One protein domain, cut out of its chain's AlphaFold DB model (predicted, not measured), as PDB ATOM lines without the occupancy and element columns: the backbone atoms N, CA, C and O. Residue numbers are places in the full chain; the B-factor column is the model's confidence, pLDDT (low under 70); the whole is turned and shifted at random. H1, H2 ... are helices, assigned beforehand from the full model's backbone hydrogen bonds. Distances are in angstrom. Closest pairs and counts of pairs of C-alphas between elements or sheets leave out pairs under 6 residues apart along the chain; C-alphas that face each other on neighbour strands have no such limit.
ATOM      1  N   GLU A  61     -33.119 -33.206   0.026       83.44
ATOM      2  CA  GLU A  61     -33.699 -32.705  -1.219       83.44
ATOM      3  C   GLU A  61     -33.260 -31.265  -1.552       83.44
ATOM      4  O   GLU A  61     -33.038 -30.935  -2.719       83.44
ATOM      5  N   GLU A  62     -33.109 -30.397  -0.546       83.12
ATOM      6  CA  GLU A  62     -32.627 -29.018  -0.716       83.12
ATOM      7  C   GLU A  62     -31.115 -28.966  -0.963       83.12
ATOM      8  O   GLU A  62     -30.640 -28.139  -1.748       83.12
ATOM      9  N   MET A  63     -30.360 -29.881  -0.349       89.75
ATOM     10  CA  MET A  63     -28.918 -30.021  -0.548       89.75
ATOM     11  C   MET A  63     -28.571 -30.266  -2.019       89.75
ATOM     12  O   MET A  63     -27.596 -29.694  -2.497       89.75
ATOM     13  N   VAL A  64     -29.411 -30.986  -2.778       88.75
ATOM     14  CA  VAL A  64     -29.222 -31.168  -4.231       88.75
ATOM     15  C   VAL A  64     -29.173 -29.825  -4.972       88.75
ATOM     16  O   VAL A  64     -28.320 -29.621  -5.835       88.75
ATOM     17  N   GLN A  65     -30.055 -28.876  -4.637       87.62
ATOM     18  CA  GLN A  65     -30.050 -27.552  -5.275       87.62
ATOM     19  C   GLN A  65     -28.826 -26.731  -4.858       87.62
ATOM     20  O   GLN A  65     -28.216 -26.050  -5.685       87.62
ATOM     21  N   VAL A  66     -28.444 -26.817  -3.580       85.31
ATOM     22  CA  VAL A  66     -27.257 -26.138  -3.050       85.31
ATOM     23  C   VAL A  66     -25.984 -26.658  -3.722       85.31
ATOM     24  O   VAL A  66     -25.126 -25.861  -4.094       85.31
ATOM     25  N   GLU A  67     -25.866 -27.968  -3.935       89.44
ATOM     26  CA  GLU A  67     -24.725 -28.588  -4.615       89.44
ATOM     27  C   GLU A  67     -24.591 -28.125  -6.069       89.44
ATOM     28  O   GLU A  67     -23.487 -27.779  -6.499       89.44
ATOM     29  N   VAL A  68     -25.706 -28.037  -6.804       91.06
ATOM     30  CA  VAL A  68     -25.722 -27.496  -8.173       91.06
ATOM     31  C   VAL A  68     -25.230 -26.045  -8.189       91.06
ATOM     32  O   VAL A  68     -24.316 -25.712  -8.943       91.06
ATOM     33  N   LEU A  69     -25.756 -25.194  -7.304       87.12
ATOM     34  CA  LEU A  69     -25.338 -23.791  -7.207       87.12
ATOM     35  C   LEU A  69     -23.867 -23.644  -6.798       87.12
ATOM     36  O   LEU A  69     -23.164 -22.766  -7.298       87.12
ATOM     37  N   LEU A  70     -23.372 -24.497  -5.898       88.31
ATOM     38  CA  LEU A  70     -21.964 -24.500  -5.505       88.31
ATOM     39  C   LEU A  70     -21.054 -24.901  -6.669       88.31
ATOM     40  O   LEU A  70     -20.002 -24.280  -6.835       88.31
ATOM     41  N   ALA A  71     -21.450 -25.882  -7.482       91.00
ATOM     42  CA  ALA A  71     -20.708 -26.278  -8.675       91.00
ATOM     43  C   ALA A  71     -20.649 -25.137  -9.708       91.00
ATOM     44  O   ALA A  71     -19.565 -24.800 -10.194       91.00
ATOM     45  N   GLU A  72     -21.774 -24.467  -9.968       90.00
ATOM     46  CA  GLU A  72     -21.824 -23.294 -10.851       90.00
ATOM     47  C   GLU A  72     -20.962 -22.139 -10.316       90.00
ATOM     48  O   GLU A  72     -20.175 -21.538 -11.051       90.00
ATOM     49  N   LEU A  73     -21.034 -21.852  -9.012       86.56
ATOM     50  CA  LEU A  73     -20.195 -20.836  -8.374       86.56
ATOM     51  C   LEU A  73     -18.705 -21.180  -8.456       86.56
ATOM     52  O   LEU A  73     -17.885 -20.272  -8.605       86.56
ATOM     53  N   GLN A  74     -18.329 -22.455  -8.356       89.06
ATOM     54  CA  GLN A  74     -16.944 -22.890  -8.539       89.06
ATOM     55  C   GLN A  74     -16.472 -22.669  -9.978       89.06
ATOM     56  O   GLN A  74     -15.376 -22.139 -10.175       89.06
ATOM     57  N   GLU A  75     -17.297 -22.992 -10.973       92.31
ATOM     58  CA  GLU A  75     -16.989 -22.721 -12.379       92.31
ATOM     59  C   GLU A  75     -16.818 -21.212 -12.630       92.31
ATOM     60  O   GLU A  75     -15.858 -20.771 -13.268       92.31
ATOM     61  N   LEU A  76     -17.706 -20.391 -12.064       85.94
ATOM     62  CA  LEU A  76     -17.633 -18.934 -12.164       85.94
ATOM     63  C   LEU A  76     -16.402 -18.362 -11.445       85.94
ATOM     64  O   LEU A  76     -15.736 -17.472 -11.978       85.94
ATOM     65  N   LYS A  77     -16.034 -18.903 -10.279       87.50
ATOM     66  CA  LYS A  77     -14.782 -18.554  -9.588       87.50
ATOM     67  C   LYS A  77     -13.552 -18.935 -10.411       87.50
ATOM     68  O   LYS A  77     -12.615 -18.142 -10.480       87.50
ATOM     69  N   ALA A  78     -13.555 -20.090 -11.084       89.06
ATOM     70  CA  ALA A  78     -12.481 -20.483 -12.001       89.06
ATOM     71  C   ALA A  78     -12.360 -19.509 -13.189       89.06
ATOM     72  O   ALA A  78     -11.256 -19.200 -13.637       89.06
ATOM     73  N   LYS A  79     -13.486 -18.927 -13.626       87.12
ATOM     74  CA  LYS A  79     -13.551 -17.815 -14.594       87.12
ATOM     75  C   LYS A  79     -13.256 -16.434 -13.979       87.12
ATOM     76  O   LYS A  79     -13.476 -15.417 -14.630       87.12
ATOM     77  N   LYS A  80     -12.710 -16.386 -12.756       85.44
ATOM     78  CA  LYS A  80     -12.326 -15.175 -12.006       85.44
ATOM     79  C   LYS A  80     -13.490 -14.253 -11.623       85.44
ATOM     80  O   LYS A  80     -13.269 -13.061 -11.401       85.44
ATOM     81  N   LEU A  81     -14.714 -14.772 -11.500       84.25
ATOM     82  CA  LEU A  81     -15.811 -14.004 -10.909       84.25
ATOM     83  C   LEU A  81     -15.519 -13.769  -9.418       84.25
ATOM     84  O   LEU A  81     -15.503 -14.709  -8.622       84.25
ATOM     85  N   ALA A  82     -15.283 -12.512  -9.044       86.06
ATOM     86  CA  ALA A  82     -15.064 -12.092  -7.663       86.06
ATOM     87  C   ALA A  82     -16.217 -11.210  -7.166       86.06
ATOM     88  O   ALA A  82     -16.948 -10.615  -7.960       86.06
ATOM     89  N   GLY A  83     -16.337 -11.050  -5.842       82.56
ATOM     90  CA  GLY A  83     -17.298 -10.112  -5.245       82.56
ATOM     91  C   GLY A  83     -17.127  -8.680  -5.769       82.56
ATOM     92  O   GLY A  83     -18.116  -7.995  -6.009       82.56
ATOM     93  N   ALA A  84     -15.890  -8.266  -6.068       83.69
ATOM     94  CA  ALA A  84     -15.592  -6.984  -6.709       83.69
ATOM     95  C   ALA A  84     -16.197  -6.865  -8.121       83.69
ATOM     96  O   ALA A  84     -16.701  -5.809  -8.488       83.69
ATOM     97  N   THR A  85     -16.195  -7.945  -8.907       83.38
ATOM     98  CA  THR A  85     -16.788  -7.981 -10.253       83.38
ATOM     99  C   THR A  85     -18.310  -7.863 -10.191       83.38
ATOM    100  O   THR A  85     -18.909  -7.161 -11.000       83.38
ATOM    101  N   VAL A  86     -18.927  -8.501  -9.192       84.81
ATOM    102  CA  VAL A  86     -20.368  -8.390  -8.917       84.81
ATOM    103  C   VAL A  86     -20.722  -6.986  -8.407       84.81
ATOM    104  O   VAL A  86     -21.696  -6.385  -8.846       84.81
ATOM    105  N   ALA A  87     -19.905  -6.397  -7.533       84.75
ATOM    106  CA  ALA A  87     -20.080  -5.008  -7.108       84.75
ATOM    107  C   ALA A  87     -19.928  -4.028  -8.287       84.75
ATOM    108  O   ALA A  87     -20.664  -3.045  -8.379       84.75
ATOM    109  N   LEU A  88     -19.012  -4.316  -9.218       86.12
ATOM    110  CA  LEU A  88     -18.789  -3.510 -10.414       86.12
ATOM    111  C   LEU A  88     -20.002  -3.505 -11.347       86.12
ATOM    112  O   LEU A  88     -20.307  -2.451 -11.906       86.12
ATOM    113  N   SER A  89     -20.709  -4.630 -11.504       85.00
ATOM    114  CA  SER A  89     -21.928  -4.659 -12.319       85.00
ATOM    115  C   SER A  89     -23.008  -3.756 -11.723       85.00
ATOM    116  O   SER A  89     -23.521  -2.894 -12.429       85.00
ATOM    117  N   PHE A  90     -23.257  -3.829 -10.410       85.12
ATOM    118  CA  PHE A  90     -24.190  -2.915  -9.731       85.12
ATOM    119  C   PHE A  90     -23.771  -1.442  -9.851       85.12
ATOM    120  O   PHE A  90     -24.593  -0.578 -10.163       85.12
ATOM    121  N   ALA A  91     -22.478  -1.150  -9.676       86.44
ATOM    122  CA  ALA A  91     -21.942   0.205  -9.786       86.44
ATOM    123  C   ALA A  91     -22.092   0.792 -11.200       86.44
ATOM    124  O   ALA A  91     -22.427   1.969 -11.332       86.44
ATOM    125  N   LYS A  92     -21.872  -0.014 -12.248       83.94
ATOM    126  CA  LYS A  92     -22.040   0.401 -13.652       83.94
ATOM    127  C   LYS A  92     -23.509   0.558 -14.038       83.94
ATOM    128  O   LYS A  92     -23.860   1.501 -14.743       83.94
ATOM    129  N   TRP A  93     -24.362  -0.344 -13.567       86.44
ATOM    130  CA  TRP A  93     -25.791  -0.321 -13.871       86.44
ATOM    131  C   TRP A  93     -26.541   0.762 -13.093       86.44
ATOM    132  O   TRP A  93     -27.632   1.150 -13.505       86.44
ATOM    133  N   LEU A  94     -25.939   1.311 -12.028       84.62
ATOM    134  CA  LEU A  94     -26.599   2.210 -11.071       84.62
ATOM    135  C   LEU A  94     -27.847   1.558 -10.470       84.62
ATOM    136  O   LEU A  94     -28.865   2.216 -10.271       84.62
ATOM    137  N   THR A  95     -27.764   0.256 -10.207       80.12
ATOM    138  CA  THR A  95     -28.820  -0.532  -9.574       80.12
ATOM    139  C   THR A  95     -28.393  -0.854  -8.154       80.12
ATOM    140  O   THR A  95     -27.247  -1.250  -7.914       80.12
ATOM    141  N   GLN A  96     -29.285  -0.669  -7.179       76.12
ATOM    142  CA  GLN A  96     -28.947  -1.092  -5.825       76.12
ATOM    143  C   GLN A  96     -29.140  -2.606  -5.677       76.12
ATOM    144  O   GLN A  96     -30.063  -3.181  -6.273       76.12
ATOM    145  N   PRO A  97     -28.311  -3.280  -4.860       67.81
ATOM    146  CA  PRO A  97     -28.452  -4.713  -4.628       67.81
ATOM    147  C   PRO A  97     -29.835  -5.118  -4.098       67.81
ATOM    148  O   PRO A  97     -30.304  -6.195  -4.448       67.81
ATOM    149  N   ILE A  98     -30.491  -4.249  -3.318       70.44
ATOM    150  CA  ILE A  98     -31.736  -4.542  -2.580       70.44
ATOM    151  C   ILE A  98     -32.948  -3.748  -3.135       70.44
ATOM    152  O   ILE A  98     -34.050  -3.842  -2.615       70.44
ATOM    153  N   GLN A  99     -32.784  -2.971  -4.208       69.94
ATOM    154  CA  GLN A  99     -33.890  -2.205  -4.799       69.94
ATOM    155  C   GLN A  99     -34.881  -3.112  -5.548       69.94
ATOM    156  O   GLN A  99     -34.469  -4.084  -6.184       69.94
ATOM    157  N   GLU A 100     -36.169  -2.748  -5.517       61.16
ATOM    158  CA  GLU A 100     -37.223  -3.326  -6.359       61.16
ATOM    159  C   GLU A 100     -36.830  -3.288  -7.843       61.16
ATOM    160  O   GLU A 100     -36.456  -2.248  -8.392       61.16
ATOM    161  N   ARG A 101     -36.911  -4.451  -8.496       74.62
ATOM    162  CA  ARG A 101     -36.614  -4.610  -9.919       74.62
ATOM    163  C   ARG A 101     -37.861  -5.072 -10.649       74.62
ATOM    164  O   ARG A 101     -38.540  -5.988 -10.198       74.62
ATOM    165  N   VAL A 102     -38.107  -4.478 -11.811       80.12
ATOM    166  CA  VAL A 102     -39.202  -4.852 -12.718       80.12
ATOM    167  C   VAL A 102     -39.023  -6.245 -13.344       80.12
ATOM    168  O   VAL A 102     -39.986  -6.818 -13.842       80.12
ATOM    169  N   HIS A 103     -37.805  -6.791 -13.310       80.12
ATOM    170  CA  HIS A 103     -37.453  -8.143 -13.741       80.12
ATOM    171  C   HIS A 103     -36.244  -8.652 -12.934       80.12
ATOM    172  O   HIS A 103     -35.552  -7.861 -12.278       80.12
ATOM    173  N   PRO A 104     -35.951  -9.963 -12.954       78.62
ATOM    174  CA  PRO A 104     -34.756 -10.507 -12.322       78.62
ATOM    175  C   PRO A 104     -33.475  -9.784 -12.764       78.62
ATOM    176  O   PRO A 104     -33.332  -9.358 -13.909       78.62
ATOM    177  N   GLY A 105     -32.509  -9.648 -11.849       72.12
ATOM    178  CA  GLY A 105     -31.289  -8.866 -12.103       72.12
ATOM    179  C   GLY A 105     -30.388  -9.410 -13.213       72.12
ATOM    180  O   GLY A 105     -29.588  -8.661 -13.761       72.12
ATOM    181  N   TYR A 106     -30.512 -10.697 -13.544       76.25
ATOM    182  CA  TYR A 106     -29.784 -11.309 -14.655       76.25
ATOM    183  C   TYR A 106     -30.397 -10.977 -16.029       76.25
ATOM    184  O   TYR A 106     -29.749 -11.208 -17.042       76.25
ATOM    185  N   GLU A 107     -31.603 -10.398 -16.079       81.62
ATOM    186  CA  GLU A 107     -32.287  -9.967 -17.312       81.62
ATOM    187  C   GLU A 107     -32.047  -8.481 -17.622       81.62
ATOM    188  O   GLU A 107     -32.865  -7.829 -18.264       81.62
ATOM    189  N   TYR A 108     -30.929  -7.927 -17.146       83.56
ATOM    190  CA  TYR A 108     -30.597  -6.519 -17.336       83.56
ATOM    191  C   TYR A 108     -30.562  -6.133 -18.825       83.56
ATOM    192  O   TYR A 108     -29.791  -6.677 -19.617       83.56
ATOM    193  N   SER A 109     -31.385  -5.154 -19.187       84.25
ATOM    194  CA  SER A 109     -31.651  -4.708 -20.558       84.25
ATOM    195  C   SER A 109     -30.768  -3.539 -21.015       84.25
ATOM    196  O   SER A 109     -30.949  -3.002 -22.108       84.25
ATOM    197  N   GLY A 110     -29.756  -3.175 -20.222       84.31
ATOM    198  CA  GLY A 110     -28.767  -2.168 -20.594       84.31
ATOM    199  C   GLY A 110     -29.138  -0.756 -20.142       84.31
ATOM    200  O   GLY A 110     -29.676  -0.539 -19.061       84.31
ATOM    201  N   HIS A 111     -28.791   0.238 -20.956       80.56
ATOM    202  CA  HIS A 111     -28.909   1.649 -20.582       80.56
ATOM    203  C   HIS A 111     -30.351   2.088 -20.282       80.56
ATOM    204  O   HIS A 111     -30.568   2.872 -19.357       80.56
ATOM    205  N   ASP A 112     -31.319   1.556 -21.024       82.75
ATOM    206  CA  ASP A 112     -32.731   1.938 -20.921       82.75
ATOM    207  C   ASP A 112     -33.512   1.063 -19.931       82.75
ATOM    208  O   ASP A 112     -34.741   1.098 -19.883       82.75
ATOM    209  N   ASP A 113     -32.788   0.277 -19.131       82.62
ATOM    210  CA  ASP A 113     -33.372  -0.618 -18.154       82.62
ATOM    211  C   ASP A 113     -34.128   0.171 -17.061       82.62
ATOM    212  O   ASP A 113     -33.543   1.051 -16.411       82.62
ATOM    213  N   PRO A 114     -35.417  -0.131 -16.817       82.62
ATOM    214  CA  PRO A 114     -36.223   0.610 -15.854       82.62
ATOM    215  C   PRO A 114     -35.804   0.386 -14.394       82.62
ATOM    216  O   PRO A 114     -36.262   1.113 -13.518       82.62
ATOM    217  N   THR A 115     -34.929  -0.585 -14.109       80.62
ATOM    218  CA  THR A 115     -34.402  -0.847 -12.761       80.62
ATOM    219  C   THR A 115     -33.284   0.114 -12.343       80.62
ATOM    220  O   THR A 115     -32.917   0.154 -11.165       80.62
ATOM    221  N   ARG A 116     -32.735   0.919 -13.269       83.81
ATOM    222  CA  ARG A 116     -31.659   1.883 -12.976       83.81
ATOM    223  C   ARG A 116     -32.171   3.038 -12.114       83.81
ATOM    224  O   ARG A 116     -33.145   3.697 -12.461       83.81
ATOM    225  N   VAL A 117     -31.452   3.369 -11.037       80.44
ATOM    226  CA  VAL A 117     -31.790   4.516 -10.163       80.44
ATOM    227  C   VAL A 117     -31.628   5.847 -10.900       80.44
ATOM    228  O   VAL A 117     -32.360   6.804 -10.657       80.44
ATOM    229  N   GLN A 118     -30.638   5.931 -11.789       78.75
ATOM    230  CA  GLN A 118     -30.353   7.129 -12.569       78.75
ATOM    231  C   GLN A 118     -30.088   6.753 -14.020       78.75
ATOM    232  O   GLN A 118     -29.287   5.865 -14.314       78.75
ATOM    233  N   ASN A 119     -30.705   7.501 -14.930       78.88
ATOM    234  CA  ASN A 119     -30.510   7.330 -16.360       78.88
ATOM    235  C   ASN A 119     -29.325   8.181 -16.859       78.88
ATOM    236  O   ASN A 119     -29.498   9.158 -17.585       78.88
ATOM    237  N   ARG A 120     -28.115   7.865 -16.377       84.75
ATOM    238  CA  ARG A 120     -26.859   8.492 -16.827       84.75
ATOM    239  C   ARG A 120     -25.749   7.467 -16.984       84.75
ATOM    240  O   ARG A 120     -25.744   6.457 -16.286       84.75
ATOM    241  N   LYS A 121     -24.767   7.736 -17.836       79.19
ATOM    242  CA  LYS A 121     -23.587   6.876 -17.974       79.19
ATOM    243  C   LYS A 121     -22.649   7.026 -16.766       79.19
ATOM    244  O   LYS A 121     -22.454   8.133 -16.261       79.19
ATOM    245  N   VAL A 122     -22.088   5.909 -16.305       81.62
ATOM    246  CA  VAL A 122     -21.035   5.866 -15.276       81.62
ATOM    247  C   VAL A 122     -19.707   5.643 -15.981       81.62
ATOM    248  O   VAL A 122     -19.580   4.692 -16.751       81.62
ATOM    249  N   SER A 123     -18.726   6.511 -15.735       82.38
ATOM    250  CA  SER A 123     -17.382   6.327 -16.287       82.38
ATOM    251  C   SER A 123     -16.663   5.164 -15.598       82.38
ATOM    252  O   SER A 123     -16.952   4.833 -14.444       82.38
ATOM    253  N   CYS A 124     -15.687   4.555 -16.274       78.06
ATOM    254  CA  CYS A 124     -14.892   3.480 -15.682       78.06
ATOM    255  C   CYS A 124     -14.158   3.924 -14.408       78.06
ATOM    256  O   CYS A 124     -14.140   3.171 -13.437       78.06
ATOM    257  N   ASN A 125     -13.647   5.161 -14.363       78.75
ATOM    258  CA  ASN A 125     -13.010   5.719 -13.166       78.75
ATOM    259  C   ASN A 125     -13.999   5.881 -12.003       78.75
ATOM    260  O   ASN A 125     -13.684   5.530 -10.869       78.75
ATOM    261  N   GLU A 126     -15.211   6.377 -12.279       84.94
ATOM    262  CA  GLU A 126     -16.251   6.470 -11.258       84.94
ATOM    263  C   GLU A 126     -16.553   5.076 -10.707       84.94
ATOM    264  O   GLU A 126     -16.374   4.868  -9.511       84.94
ATOM    265  N   ALA A 127     -16.918   4.119 -11.568       85.25
ATOM    266  CA  ALA A 127     -17.255   2.748 -11.181       85.25
ATOM    267  C   ALA A 127     -16.129   2.053 -10.394       85.25
ATOM    268  O   ALA A 127     -16.406   1.390  -9.395       85.25
ATOM    269  N   PHE A 128     -14.871   2.242 -10.805       82.69
ATOM    270  CA  PHE A 128     -13.703   1.720 -10.100       82.69
ATOM    271  C   PHE A 128     -13.608   2.269  -8.674       82.69
ATOM    272  O   PHE A 128     -13.475   1.488  -7.732       82.69
ATOM    273  N   ASN A 129     -13.764   3.583  -8.496       82.81
ATOM    274  CA  ASN A 129     -13.757   4.199  -7.170       82.81
ATOM    275  C   ASN A 129     -14.880   3.627  -6.295       82.81
ATOM    276  O   ASN A 129     -14.620   3.236  -5.160       82.81
ATOM    277  N   ARG A 130     -16.098   3.477  -6.843       84.88
ATOM    278  CA  ARG A 130     -17.246   2.878  -6.128       84.88
ATOM    279  C   ARG A 130     -16.910   1.489  -5.576       84.88
ATOM    280  O   ARG A 130     -17.168   1.199  -4.413       84.88
ATOM    281  N   VAL A 131     -16.328   0.632  -6.415       85.69
ATOM    282  CA  VAL A 131     -15.974  -0.746  -6.049       85.69
ATOM    283  C   VAL A 131     -14.807  -0.783  -5.068       85.69
ATOM    284  O   VAL A 131     -14.842  -1.572  -4.129       85.69
ATOM    285  N   SER A 132     -13.811   0.087  -5.245       81.94
ATOM    286  CA  SER A 132     -12.671   0.211  -4.334       81.94
ATOM    287  C   SER A 132     -13.134   0.504  -2.902       81.94
ATOM    288  O   SER A 132     -12.713  -0.185  -1.977       81.94
ATOM    289  N   PHE A 133     -14.083   1.429  -2.716       79.94
ATOM    290  CA  PHE A 133     -14.655   1.713  -1.394       79.94
ATOM    291  C   PHE A 133     -15.393   0.508  -0.790       79.94
ATOM    292  O   PHE A 133     -15.219   0.215   0.392       79.94
ATOM    293  N   ILE A 134     -16.178  -0.223  -1.593       79.38
ATOM    294  CA  ILE A 134     -16.926  -1.410  -1.136       79.38
ATOM    295  C   ILE A 134     -15.977  -2.535  -0.701       79.38
ATOM    296  O   ILE A 134     -16.227  -3.199   0.301       79.38
ATOM    297  N   VAL A 135     -14.900  -2.767  -1.456       79.88
ATOM    298  CA  VAL A 135     -13.959  -3.871  -1.212       79.88
ATOM    299  C   VAL A 135     -12.985  -3.551  -0.075       79.88
ATOM    300  O   VAL A 135     -12.627  -4.454   0.679       79.88
ATOM    301  N   ASN A 136     -12.584  -2.286   0.076       78.44
ATOM    302  CA  ASN A 136     -11.605  -1.864   1.080       78.44
ATOM    303  C   ASN A 136     -12.228  -1.478   2.436       78.44
ATOM    304  O   ASN A 136     -11.491  -1.214   3.382       78.44
ATOM    305  N   GLY A 137     -13.561  -1.485   2.559       60.88
ATOM    306  CA  GLY A 137     -14.255  -1.396   3.848       60.88
ATOM    307  C   GLY A 137     -14.187  -0.032   4.541       60.88
ATOM    308  O   GLY A 137     -14.266   0.022   5.766       60.88
ATOM    309  N   GLU A 138     -14.046   1.069   3.798       51.75
ATOM    310  CA  GLU A 138     -14.094   2.403   4.406       51.75
ATOM    311  C   GLU A 138     -15.513   2.721   4.922       51.75
ATOM    312  O   GLU A 138     -16.516   2.499   4.243       51.75
ATOM    313  N   GLU A 139     -15.593   3.259   6.142       47.72
ATOM    314  CA  GLU A 139     -16.765   3.361   7.037       47.72
ATOM    315  C   GLU A 139     -17.950   4.227   6.523       47.72
ATOM    316  O   GLU A 139     -18.900   4.503   7.251       47.72
ATOM    317  N   LYS A 140     -17.944   4.648   5.252       51.06
ATOM    318  CA  LYS A 140     -18.948   5.538   4.629       51.06
ATOM    319  C   LYS A 140     -19.901   4.832   3.658       51.06
ATOM    320  O   LYS A 140     -20.354   5.415   2.676       51.06
ATOM    321  N   ILE A 141     -20.251   3.574   3.923       49.50
ATOM    322  CA  ILE A 141     -21.146   2.802   3.041       49.50
ATOM    323  C   ILE A 141     -22.562   3.426   2.977       49.50
ATOM    324  O   ILE A 141     -23.221   3.352   1.943       49.50
ATOM    325  N   ALA A 142     -23.022   4.106   4.035       46.72
ATOM    326  CA  ALA A 142     -24.386   4.646   4.116       46.72
ATOM    327  C   ALA A 142     -24.665   5.842   3.179       46.72
ATOM    328  O   ALA A 142     -25.752   5.929   2.612       46.72
ATOM    329  N   GLU A 143     -23.697   6.740   2.965       49.62
ATOM    330  CA  GLU A 143     -23.854   7.881   2.039       49.62
ATOM    331  C   GLU A 143     -23.789   7.441   0.570       49.62
ATOM    332  O   GLU A 143     -24.307   8.111  -0.317       49.62
ATOM    333  N   PHE A 144     -23.169   6.290   0.315       46.44
ATOM    334  CA  PHE A 144     -22.883   5.799  -1.023       46.44
ATOM    335  C   PHE A 144     -24.099   5.138  -1.706       46.44
ATOM    336  O   PHE A 144     -24.239   5.187  -2.929       46.44
ATOM    337  N   TRP A 145     -24.997   4.551  -0.906       45.12
ATOM    338  CA  TRP A 145     -26.215   3.871  -1.371       45.12
ATOM    339  C   TRP A 145     -27.507   4.663  -1.129       45.12
ATOM    340  O   TRP A 145     -28.573   4.207  -1.525       45.12
ATOM    341  N   CYS A 146     -27.458   5.858  -0.542       41.09
ATOM    342  CA  CYS A 146     -28.631   6.725  -0.428       41.09
ATOM    343  C   CYS A 146     -28.573   7.832  -1.491       41.09
ATOM    344  O   CYS A 146     -27.612   8.601  -1.504       41.09
TER     345      CYS A 146
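Overview. This is residues 61 to 146 of the 425 residues of an uncharacterized protein of Panicum miliaceum (UniProt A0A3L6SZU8). A helical hairpin, H2 and H3, packs together at a steep tilt and is joined by a long loop, while H1 reaches away from this body as an arm: residues 61 to 72 and 74 to 80 stick out. The short H4 follows H3 and comes near it. The printed part has 86 residues with four named helices, H1, H2, H3 and H4 in that order, and no named strand; the class is all helix. It is loose, with a radius of gyration of the C-alphas of 15.1 A, and spans 42 by 31 by 23 A.

Arrangement. Start at H1, residues 61 to 78, which is apart from H2, residues 83 to 93. Go on to H3, residues 124 to 136: it touches H2, with the C-alphas of Ala 91 and Ala 127 closest at 5.5 A. H2 and H3 run opposite ways at a steep tilt of 40 degrees. At H4, residues 141 to 145, the C-alphas of Ile 134 and Ile 141 are the closest to H3 at 7.3 A, close but not clearly touching. H4 is apart from H1 and H2. In H2 and H3 every O i to N i+4 pair is within hydrogen-bond range; in H1 13 of 14 are, and in H4 0 of 1, beside 1 of 2 O i to N i+3 pairs.

Along the chain. Find C-alpha 61 at (-33.699, -32.705, -1.219); from there H1 runs 26.8 A to C-alpha 78. H2 begins at C-alpha 83, (-17.298, -10.112, -5.245), and is 15.6 A long. H3 is 17.9 A long, and H4 ends at C-alpha 145, (-26.215, 3.871, -1.371).

Size, cuts and confidence. The C-alphas farthest apart, of Glu 61 and Asn 125, are 45.2 A from each other. The printed part has no cut. The link from H2 to H3, residues 94 to 123, is long; those from H1 to H2 and H3 to H4 are tight. The model's pLDDT is under 70 at residues 97, 99 to 100 and 137 to 146.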